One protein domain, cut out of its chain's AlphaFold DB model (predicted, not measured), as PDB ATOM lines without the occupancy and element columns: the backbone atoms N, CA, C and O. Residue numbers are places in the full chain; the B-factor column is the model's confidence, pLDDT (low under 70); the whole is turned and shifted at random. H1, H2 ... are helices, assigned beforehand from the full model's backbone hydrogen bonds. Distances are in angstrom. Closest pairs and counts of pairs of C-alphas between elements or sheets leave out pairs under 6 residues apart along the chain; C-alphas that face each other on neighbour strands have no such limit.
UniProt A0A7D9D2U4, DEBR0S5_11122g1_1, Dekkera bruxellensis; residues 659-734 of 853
ATOM      1  N   PRO A 659      78.560 -26.063  26.768       65.06
ATOM      2  CA  PRO A 659      77.333 -26.813  26.514       65.06
ATOM      3  C   PRO A 659      77.551 -28.037  25.617       65.06
ATOM      4  O   PRO A 659      78.391 -28.033  24.713       65.06
ATOM      5  N   ALA A 660      76.766 -29.091  25.854       59.44
ATOM      6  CA  ALA A 660      76.841 -30.322  25.075       59.44
ATOM      7  C   ALA A 660      76.511 -30.066  23.593       59.44
ATOM      8  O   ALA A 660      75.495 -29.453  23.263       59.44
ATOM      9  N   ALA A 661      77.371 -30.554  22.696       57.91
ATOM     10  CA  ALA A 661      77.201 -30.378  21.260       57.91
ATOM     11  C   ALA A 661      76.039 -31.230  20.721       57.91
ATOM     12  O   ALA A 661      75.905 -32.409  21.053       57.91
ATOM     13  N   ASP A 662      75.230 -30.634  19.844       56.00
ATOM     14  CA  ASP A 662      73.956 -31.173  19.359       56.00
ATOM     15  C   ASP A 662      74.167 -32.289  18.305       56.00
ATOM     16  O   ASP A 662      73.947 -32.115  17.102       56.00
ATOM     17  N   SER A 663      74.650 -33.454  18.759       54.06
ATOM     18  CA  SER A 663      75.136 -34.579  17.931       54.06
ATOM     19  C   SER A 663      74.127 -35.126  16.916       54.06
ATOM     20  O   SER A 663      74.517 -35.736  15.924       54.06
ATOM     21  N   ARG A 664      72.831 -34.876  17.129       50.81
ATOM     22  CA  ARG A 664      71.733 -35.316  16.254       50.81
ATOM     23  C   ARG A 664      71.607 -34.521  14.950       50.81
ATOM     24  O   ARG A 664      70.820 -34.915  14.100       50.81
ATOM     25  N   ASN A 665      72.314 -33.397  14.797       48.66
ATOM     26  CA  ASN A 665      72.182 -32.501  13.641       48.66
ATOM     27  C   ASN A 665      73.501 -31.761  13.338       48.66
ATOM     28  O   ASN A 665      73.562 -30.530  13.418       48.66
ATOM     29  N   ALA A 666      74.559 -32.500  12.997       48.78
ATOM     30  CA  ALA A 666      75.796 -31.906  12.490       48.78
ATOM     31  C   ALA A 666      75.538 -31.181  11.146       48.78
ATOM     32  O   ALA A 666      75.020 -31.815  10.222       48.78
ATOM     33  N   PRO A 667      75.876 -29.882  11.000       51.50
ATOM     34  CA  PRO A 667      75.757 -29.188   9.720       51.50
ATOM     35  C   PRO A 667      76.646 -29.822   8.643       51.50
ATOM     36  O   PRO A 667      77.727 -30.332   8.937       51.50
ATOM     37  N   VAL A 668      76.175 -29.792   7.393       55.34
ATOM     38  CA  VAL A 668      76.783 -30.521   6.270       55.34
ATOM     39  C   VAL A 668      78.237 -30.096   6.064       55.34
ATOM     40  O   VAL A 668      78.528 -28.911   5.904       55.34
ATOM     41  N   SER A 669      79.139 -31.084   6.009       56.62
ATOM     42  CA  SER A 669      80.589 -30.871   5.886       56.62
ATOM     43  C   SER A 669      80.950 -29.913   4.739       56.62
ATOM     44  O   SER A 669      81.796 -29.049   4.926       56.62
ATOM     45  N   ALA A 670      80.221 -29.969   3.618       56.03
ATOM     46  CA  ALA A 670      80.444 -29.172   2.411       56.03
ATOM     47  C   ALA A 670      80.548 -27.641   2.603       56.03
ATOM     48  O   ALA A 670      81.314 -27.013   1.879       56.03
ATOM     49  N   GLU A 671      79.829 -27.016   3.549       62.72
ATOM     50  CA  GLU A 671      79.995 -25.567   3.796       62.72
ATOM     51  C   GLU A 671      81.331 -25.279   4.500       62.72
ATOM     52  O   GLU A 671      82.054 -24.353   4.134       62.72
ATOM     53  N   VAL A 672      81.694 -26.119   5.472       65.94
ATOM     54  CA  VAL A 672      82.983 -26.042   6.169       65.94
ATOM     55  C   VAL A 672      84.129 -26.353   5.211       65.94
ATOM     56  O   VAL A 672      85.110 -25.615   5.181       65.94
ATOM     57  N   ASP A 673      83.989 -27.404   4.409       63.88
ATOM     58  CA  ASP A 673      85.006 -27.848   3.461       63.88
ATOM     59  C   ASP A 673      85.196 -26.803   2.344       63.88
ATOM     60  O   ASP A 673      86.328 -26.436   2.062       63.88
ATOM     61  N   SER A 674      84.127 -26.180   1.826       66.69
ATOM     62  CA  SER A 674      84.242 -25.074   0.853       66.69
ATOM     63  C   SER A 674      84.932 -23.822   1.423       66.69
ATOM     64  O   SER A 674      85.652 -23.129   0.696       66.69
ATOM     65  N   ILE A 675      84.751 -23.523   2.715       67.56
ATOM     66  CA  ILE A 675      85.499 -22.455   3.400       67.56
ATOM     67  C   ILE A 675      86.977 -22.846   3.550       67.56
ATOM     68  O   ILE A 675      87.853 -22.004   3.358       67.56
ATOM     69  N   VAL A 676      87.259 -24.113   3.865       66.06
ATOM     70  CA  VAL A 676      88.621 -24.658   3.987       66.06
ATOM     71  C   VAL A 676      89.344 -24.649   2.638       66.06
ATOM     72  O   VAL A 676      90.470 -24.162   2.583       66.06
ATOM     73  N   ASP A 677      88.691 -25.048   1.547       63.34
ATOM     74  CA  ASP A 677      89.207 -24.958   0.172       63.34
ATOM     75  C   ASP A 677      89.545 -23.507  -0.207       63.34
ATOM     76  O   ASP A 677      90.617 -23.218  -0.741       63.34
ATOM     77  N   SER A 678      88.681 -22.552   0.158       66.06
ATOM     78  CA  SER A 678      88.964 -21.127  -0.052       66.06
ATOM     79  C   SER A 678      90.144 -20.605   0.781       66.06
ATOM     80  O   SER A 678      90.711 -19.574   0.415       66.06
ATOM     81  N   MET A 679      90.510 -21.260   1.889       60.41
ATOM     82  CA  MET A 679      91.641 -20.873   2.745       60.41
ATOM     83  C   MET A 679      92.929 -21.659   2.451       60.41
ATOM     84  O   MET A 679      94.014 -21.130   2.693       60.41
ATOM     85  N   LEU A 680      92.832 -22.847   1.846       60.38
ATOM     86  CA  LEU A 680      93.949 -23.625   1.288       60.38
ATOM     87  C   LEU A 680      94.744 -22.838   0.232       60.38
ATOM     88  O   LEU A 680      95.939 -23.053   0.070       60.38
ATOM     89  N   HIS A 681      94.114 -21.872  -0.442       58.62
ATOM     90  CA  HIS A 681      94.779 -20.943  -1.363       58.62
ATOM     91  C   HIS A 681      95.433 -19.720  -0.684       58.62
ATOM     92  O   HIS A 681      95.924 -18.832  -1.377       58.62
ATOM     93  N   THR A 682      95.377 -19.598   0.648       60.75
ATOM     94  CA  THR A 682      95.823 -18.400   1.400       60.75
ATOM     95  C   THR A 682      96.754 -18.726   2.578       60.75
ATOM     96  O   THR A 682      97.279 -17.808   3.207       60.75
ATOM     97  N   CYS A 683      96.956 -20.001   2.919       63.69
ATOM     98  CA  CYS A 683      97.732 -20.405   4.090       63.69
ATOM     99  C   CYS A 683      98.551 -21.672   3.807       63.69
ATOM    100  O   CYS A 683      97.983 -22.717   3.513       63.69
ATOM    101  N   ASP A 684      99.875 -21.581   3.940       67.75
ATOM    102  CA  ASP A 684     100.794 -22.659   3.549       67.75
ATOM    103  C   ASP A 684     101.015 -23.737   4.636       67.75
ATOM    104  O   ASP A 684     101.678 -24.740   4.374       67.75
ATOM    105  N   ASP A 685     100.488 -23.563   5.861       76.69
ATOM    106  CA  ASP A 685     100.647 -24.544   6.951       76.69
ATOM    107  C   ASP A 685      99.458 -25.531   7.037       76.69
ATOM    108  O   ASP A 685      98.385 -25.175   7.547       76.69
ATOM    109  N   PRO A 686      99.636 -26.810   6.644       75.06
ATOM    110  CA  PRO A 686      98.579 -27.817   6.731       75.06
ATOM    111  C   PRO A 686      98.181 -28.156   8.177       75.06
ATOM    112  O   PRO A 686      97.067 -28.644   8.403       75.06
ATOM    113  N   LYS A 687      99.035 -27.893   9.179       80.81
ATOM    114  CA  LYS A 687      98.698 -28.116  10.596       80.81
ATOM    115  C   LYS A 687      97.683 -27.084  11.070       80.81
ATOM    116  O   LYS A 687      96.673 -27.465  11.665       80.81
ATOM    117  N   LEU A 688      97.907 -25.805  10.762       78.44
ATOM    118  CA  LEU A 688      96.966 -24.729  11.072       78.44
ATOM    119  C   LEU A 688      95.618 -24.939  10.368       78.44
ATOM    120  O   LEU A 688      94.580 -24.792  11.011       78.44
ATOM    121  N   ILE A 689      95.624 -25.369   9.101       78.00
ATOM    122  CA  ILE A 689      94.398 -25.738   8.372       78.00
ATOM    123  C   ILE A 689      93.672 -26.889   9.081       78.00
ATOM    124  O   ILE A 689      92.489 -26.767   9.383       78.00
ATOM    125  N   THR A 690      94.368 -27.974   9.434       80.44
ATOM    126  CA  THR A 690      93.764 -29.123  10.137       80.44
ATOM    127  C   THR A 690      93.146 -28.717  11.483       80.44
ATOM    128  O   THR A 690      92.035 -29.134  11.819       80.44
ATOM    129  N   VAL A 691      93.830 -27.859  12.249       81.94
ATOM    130  CA  VAL A 691      93.320 -27.304  13.513       81.94
ATOM    131  C   VAL A 691      92.089 -26.423  13.281       81.94
ATOM    132  O   VAL A 691      91.094 -26.581  13.993       81.94
ATOM    133  N   LEU A 692      92.120 -25.540  12.280       81.50
ATOM    134  CA  LEU A 692      91.004 -24.662  11.922       81.50
ATOM    135  C   LEU A 692      89.774 -25.460  11.468       81.50
ATOM    136  O   LEU A 692      88.674 -25.176  11.936       81.50
ATOM    137  N   THR A 693      89.950 -26.491  10.639       78.94
ATOM    138  CA  THR A 693      88.873 -27.393  10.201       78.94
ATOM    139  C   THR A 693      88.227 -28.103  11.388       78.94
ATOM    140  O   THR A 693      87.006 -28.084  11.525       78.94
ATOM    141  N   ASN A 694      89.024 -28.671  12.297       82.12
ATOM    142  CA  ASN A 694      88.505 -29.350  13.490       82.12
ATOM    143  C   ASN A 694      87.785 -28.384  14.448       82.12
ATOM    144  O   ASN A 694      86.745 -28.730  15.014       82.12
ATOM    145  N   LEU A 695      88.290 -27.155  14.595       83.62
ATOM    146  CA  LEU A 695      87.617 -26.099  15.353       83.62
ATOM    147  C   LEU A 695      86.298 -25.682  14.701       83.62
ATOM    148  O   LEU A 695      85.284 -25.626  15.390       83.62
ATOM    149  N   LEU A 696      86.281 -25.441  13.391       82.38
ATOM    150  CA  LEU A 696      85.091 -25.011  12.660       82.38
ATOM    151  C   LEU A 696      84.008 -26.106  12.638       82.38
ATOM    152  O   LEU A 696      82.839 -25.790  12.846       82.38
ATOM    153  N   LYS A 697      84.386 -27.390  12.520       81.25
ATOM    154  CA  LYS A 697      83.456 -28.532  12.655       81.25
ATOM    155  C   LYS A 697      82.896 -28.677  14.075       81.25
ATOM    156  O   LYS A 697      81.730 -29.022  14.222       81.25
ATOM    157  N   ARG A 698      83.662 -28.355  15.128       77.88
ATOM    158  CA  ARG A 698      83.142 -28.331  16.513       77.88
ATOM    159  C   ARG A 698      82.269 -27.103  16.800       77.88
ATOM    160  O   ARG A 698      81.280 -27.209  17.516       77.88
ATOM    161  N   VAL A 699      82.617 -25.946  16.239       80.75
ATOM    162  CA  VAL A 699      81.883 -24.682  16.402       80.75
ATOM    163  C   VAL A 699      80.566 -24.679  15.614       80.75
ATOM    164  O   VAL A 699      79.586 -24.109  16.091       80.75
ATOM    165  N   SER A 700      80.483 -25.351  14.461       77.75
ATOM    166  CA  SER A 700      79.235 -25.443  13.684       77.75
ATOM    167  C   SER A 700      78.129 -26.222  14.413       77.75
ATOM    168  O   SER A 700      76.953 -25.891  14.260       77.75
ATOM    169  N   MET A 701      78.488 -27.181  15.278       77.31
ATOM    170  CA  MET A 701      77.540 -27.890  16.152       77.31
ATOM    171  C   MET A 701      76.882 -26.970  17.201       77.31
ATOM    172  O   MET A 701      75.798 -27.283  17.695       77.31
ATOM    173  N   MET A 702      77.491 -25.821  17.522       76.81
ATOM    174  CA  MET A 702      76.945 -24.839  18.466       76.81
ATOM    175  C   MET A 702      75.933 -23.934  17.745       76.81
ATOM    176  O   MET A 702      76.243 -22.857  17.218       76.81
ATOM    177  N   LYS A 703      74.677 -24.389  17.678       70.44
ATOM    178  CA  LYS A 703      73.612 -23.680  16.948       70.44
ATOM    179  C   LYS A 703      73.257 -22.320  17.554       70.44
ATOM    180  O   LYS A 703      73.033 -21.391  16.780       70.44
ATOM    181  N   SER A 704      73.274 -22.193  18.884       74.44
ATOM    182  CA  SER A 704      73.005 -20.947  19.625       74.44
ATOM    183  C   SER A 704      74.004 -19.825  19.322       74.44
ATOM    184  O   SER A 704      73.638 -18.652  19.348       74.44
ATOM    185  N   TRP A 705      75.259 -20.169  19.017       81.62
ATOM    186  CA  TRP A 705      76.335 -19.187  18.883       81.62
ATOM    187  C   TRP A 705      76.128 -18.270  17.678       81.62
ATOM    188  O   TRP A 705      75.908 -18.731  16.550       81.62
ATOM    189  N   THR A 706      76.245 -16.967  17.931       77.44
ATOM    190  CA  THR A 706      76.097 -15.894  16.943       77.44
ATOM    191  C   THR A 706      77.428 -15.618  16.244       77.44
ATOM    192  O   THR A 706      77.514 -15.706  15.022       77.44
ATOM    193  N   LEU A 707      78.509 -15.388  16.996       79.75
ATOM    194  CA  LEU A 707      79.809 -14.937  16.473       79.75
ATOM    195  C   LEU A 707      80.705 -16.075  15.939       79.75
ATOM    196  O   LEU A 707      81.929 -16.044  16.083       79.75
ATOM    197  N   LYS A 708      80.108 -17.066  15.271       78.19
ATOM    198  CA  LYS A 708      80.754 -18.311  14.812       78.19
ATOM    199  C   LYS A 708      81.399 -18.274  13.414       78.19
ATOM    200  O   LYS A 708      81.565 -19.314  12.787       78.19
ATOM    201  N   SER A 709      81.751 -17.091  12.904       80.56
ATOM    202  CA  SER A 709      82.382 -16.960  11.579       80.56
ATOM    203  C   SER A 709      83.785 -17.588  11.529       80.56
ATOM    204  O   SER A 709      84.497 -17.589  12.534       80.56
ATOM    205  N   SER A 710      84.233 -18.059  10.360       80.06
ATOM    206  CA  SER A 710      85.596 -18.593  10.186       80.06
ATOM    207  C   SER A 710      86.667 -17.574  10.591       80.06
ATOM    208  O   SER A 710      87.544 -17.894  11.392       80.06
ATOM    209  N   LYS A 711      86.522 -16.307  10.166       82.50
ATOM    210  CA  LYS A 711      87.386 -15.194  10.595       82.50
ATOM    211  C   LYS A 711      87.421 -15.001  12.115       82.50
ATOM    212  O   LYS A 711      88.467 -14.610  12.627       82.50
ATOM    213  N   SER A 712      86.335 -15.284  12.845       85.31
ATOM    214  CA  SER A 712      86.323 -15.255  14.319       85.31
ATOM    215  C   SER A 712      87.336 -16.250  14.891       85.31
ATOM    216  O   SER A 712      88.112 -15.897  15.778       85.31
ATOM    217  N   ILE A 713      87.370 -17.472  14.350       86.06
ATOM    218  CA  ILE A 713      88.284 -18.541  14.779       86.06
ATOM    219  C   ILE A 713      89.725 -18.192  14.373       86.06
ATOM    220  O   ILE A 713      90.618 -18.196  15.219       86.06
ATOM    221  N   THR A 714      89.945 -17.791  13.116       83.81
ATOM    222  CA  THR A 714      91.264 -17.362  12.614       83.81
ATOM    223  C   THR A 714      91.827 -16.174  13.402       83.81
ATOM    224  O   THR A 714      93.015 -16.152  13.705       83.81
ATOM    225  N   SER A 715      90.995 -15.202  13.798       86.00
ATOM    226  CA  SER A 715      91.453 -14.031  14.564       86.00
ATOM    227  C   SER A 715      92.015 -14.382  15.947       86.00
ATOM    228  O   SER A 715      92.961 -13.743  16.397       86.00
ATOM    229  N   LEU A 716      91.476 -15.421  16.594       88.12
ATOM    230  CA  LEU A 716      91.964 -15.915  17.883       88.12
ATOM    231  C   LEU A 716      93.224 -16.781  17.709       88.12
ATOM    232  O   LEU A 716      94.179 -16.629  18.470       88.12
ATOM    233  N   LEU A 717      93.260 -17.642  16.685       86.88
ATOM    234  CA  LEU A 717      94.432 -18.470  16.367       86.88
ATOM    235  C   LEU A 717      95.670 -17.619  16.033       86.88
ATOM    236  O   LEU A 717      96.748 -17.877  16.565       86.88
ATOM    237  N   ASN A 718      95.509 -16.563  15.225       86.25
ATOM    238  CA  ASN A 718      96.603 -15.665  14.831       86.25
ATOM    239  C   ASN A 718      97.258 -14.930  16.021       86.25
ATOM    240  O   ASN A 718      98.420 -14.547  15.937       86.25
ATOM    241  N   GLU A 719      96.535 -14.747  17.130       84.88
ATOM    242  CA  GLU A 719      97.031 -14.120  18.368       84.88
ATOM    243  C   GLU A 719      97.567 -15.146  19.389       84.88
ATOM    244  O   GLU A 719      97.808 -14.812  20.553       84.88
ATOM    245  N   GLY A 720      97.772 -16.399  18.965       83.38
ATOM    246  CA  GLY A 720      98.416 -17.440  19.766       83.38
ATOM    247  C   GLY A 720      97.529 -18.030  20.864       83.38
ATOM    248  O   GLY A 720      98.030 -18.334  21.947       83.38
ATOM    249  N   PHE A 721      96.222 -18.161  20.618       86.56
ATOM    250  CA  PHE A 721      95.315 -18.938  21.471       86.56
ATOM    251  C   PHE A 721      95.324 -20.409  21.034       86.56
ATOM    252  O   PHE A 721      95.201 -20.712  19.847       86.56
ATOM    253  N   THR A 722      95.428 -21.334  21.987       88.69
ATOM    254  CA  THR A 722      95.302 -22.776  21.709       88.69
ATOM    255  C   THR A 722      93.860 -23.163  21.370       88.69
ATOM    256  O   THR A 722      92.910 -22.480  21.747       88.69
ATOM    257  N   SER A 723      93.659 -24.302  20.702       86.12
ATOM    258  CA  SER A 723      92.333 -24.771  20.266       86.12
ATOM    259  C   SER A 723      91.287 -24.826  21.393       86.12
ATOM    260  O   SER A 723      90.117 -24.526  21.172       86.12
ATOM    261  N   THR A 724      91.690 -25.170  22.619       85.69
ATOM    262  CA  THR A 724      90.796 -25.187  23.789       85.69
ATOM    263  C   THR A 724      90.494 -23.780  24.307       85.69
ATOM    264  O   THR A 724      89.350 -23.491  24.657       85.69
ATOM    265  N   GLU A 725      91.476 -22.875  24.306       87.38
ATOM    266  CA  GLU A 725      91.291 -21.458  24.644       87.38
ATOM    267  C   GLU A 725      90.406 -20.725  23.626       87.38
ATOM    268  O   GLU A 725      89.588 -19.901  24.030       87.38
ATOM    269  N   VAL A 726      90.499 -21.047  22.331       88.69
ATOM    270  CA  VAL A 726      89.604 -20.513  21.287       88.69
ATOM    271  C   VAL A 726      88.148 -20.878  21.592       88.69
ATOM    272  O   VAL A 726      87.290 -19.997  21.627       88.69
ATOM    273  N   ILE A 727      87.867 -22.155  21.888       87.12
ATOM    274  CA  ILE A 727      86.511 -22.622  22.228       87.12
ATOM    275  C   ILE A 727      86.009 -21.956  23.518       87.12
ATOM    276  O   ILE A 727      84.878 -21.477  23.540       87.12
ATOM    277  N   ARG A 728      86.844 -21.855  24.563       87.50
ATOM    278  CA  ARG A 728      86.507 -21.137  25.811       87.50
ATOM    279  C   ARG A 728      86.192 -19.662  25.565       87.50
ATOM    280  O   ARG A 728      85.202 -19.160  26.082       87.50
ATOM    281  N   THR A 729      86.989 -18.984  24.741       88.38
ATOM    282  CA  THR A 729      86.777 -17.567  24.397       88.38
ATOM    283  C   THR A 729      85.442 -17.372  23.678       88.38
ATOM    284  O   THR A 729      84.703 -16.442  23.994       88.38
ATOM    285  N   LEU A 730      85.097 -18.268  22.745       89.00
ATOM    286  CA  LEU A 730      83.817 -18.228  22.034       89.00
ATOM    287  C   LEU A 730      82.628 -18.599  22.937       89.00
ATOM    288  O   LEU A 730      81.586 -17.961  22.812       89.00
ATOM    289  N   HIS A 731      82.787 -19.543  23.869       87.44
ATOM    290  CA  HIS A 731      81.797 -19.864  24.906       87.44
ATOM    291  C   HIS A 731      81.502 -18.646  25.794       87.44
ATOM    292  O   HIS A 731      80.362 -18.189  25.860       87.44
ATOM    293  N   TYR A 732      82.541 -18.048  26.388       89.50
ATOM    294  CA  TYR A 732      82.418 -16.831  27.196       89.50
ATOM    295  C   TYR A 732      81.727 -15.695  26.423       89.50
ATOM    296  O   TYR A 732      80.897 -14.972  26.969       89.50
ATOM    297  N   LEU A 733      82.048 -15.541  25.137       88.94
ATOM    298  CA  LEU A 733      81.501 -14.470  24.312       88.94
ATOM    299  C   LEU A 733      80.026 -14.696  23.942       88.94
ATOM    300  O   LEU A 733      79.237 -13.758  24.015       88.94
ATOM    301  N   ASN A 734      79.650 -15.912  23.538       87.62
ATOM    302  CA  ASN A 734      78.301 -16.198  23.041       87.62
ATOM    303  C   ASN A 734      77.308 -16.505  24.165       87.62
ATOM    304  O   ASN A 734      76.222 -15.936  24.156       87.62
TER     305      ASN A 734
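Overview. This is residues 659 to 734 of the 853 residues of the protein "DEBR0S5_11122g1_1" of Dekkera bruxellensis (UniProt A0A7D9D2U4). The longest helix, H2, lies in the middle of a small helical domain and touches the other three helices: H1 folds back along it as a helical hairpin, H4, apart from H1, packs on H2 with residues 723 to 727 alone, and H3 packs on both H2 and H4 at a steep angle to each, with H1 close to it. Residues 681 to 687, at the turn of the hairpin, stick out at one end of the body. The printed part has 76 residues with four named helices, in the order H1, H2, H3, H4, and no named strand; the class is all helix. The whole is compact, with a radius of gyration of the C-alphas of 12.1 A, and the C-alphas span 33 by 27 by 17 A.

Arrangement. H2, residues 686 to 700, is the hub, touching three other helices. H1, residues 669 to 680, touches H2 at a shallow tilt of 32 degrees, opposite ways, and the two form a hairpin; their closest C-alphas, those of Val 676 and Thr 693, are 6.8 A apart. H3, residues 710 to 717, touches H2 at residues 692 to 696 alone, at a steep tilt of 58 degrees, opposite ways; the closest C-alphas are those of Leu 696 and Ser 710, 6.9 A apart. H4, residues 723 to 734, touches H2 with residues 723 to 727 alone and runs the same way, at a shallow tilt of 33 degrees, only just short of steep; the closest C-alphas, those of Leu 695 and Ser 723, are 6.9 A apart. H4 touches H3 with residues 723 to 726 alone, at a steep tilt of 58 degrees, opposite ways, and the C-alphas of Leu 716 and Val 726, the closest, are 6.2 A apart. The helix packing is part aligned, part crossed: of the four touching pairs, two are at a shallow tilt. H1 and H3 are close but not clearly touching, with the C-alphas of Ile 675 and Ser 710 7.8 A apart. H1 and H4 are apart. In H1, H2, H3 and H4 every O i to N i+4 pair is within hydrogen-bond range.

Along the chain. H2 measures 20.7 A from C-alpha 686 at (98.579, -27.817, 6.731) to C-alpha 700 at (79.235, -25.443, 13.684). H1, 15.9 A long, begins with C-alpha 669 at (80.589, -30.871, 5.886). H3 has eight residues and measures 10.8 A. H4, 16.7 A long, ends with C-alpha 734 at (78.301, -16.198, 23.041).

Size, cuts and confidence. The two C-alphas farthest apart are those of Arg 664 and Asp 684, at 34.1 A, while the first and last printed C-alphas, those of Pro 659 and Asn 734, are 11.2 A apart. The printed part has no cut. The links H1 to H2 and H3 to H4 are tight, the link H2 to H3, with 9 residues, is short, and no link is long. The mean pLDDT of the printed part is 74.9, and residues 659 to 684 are under 70.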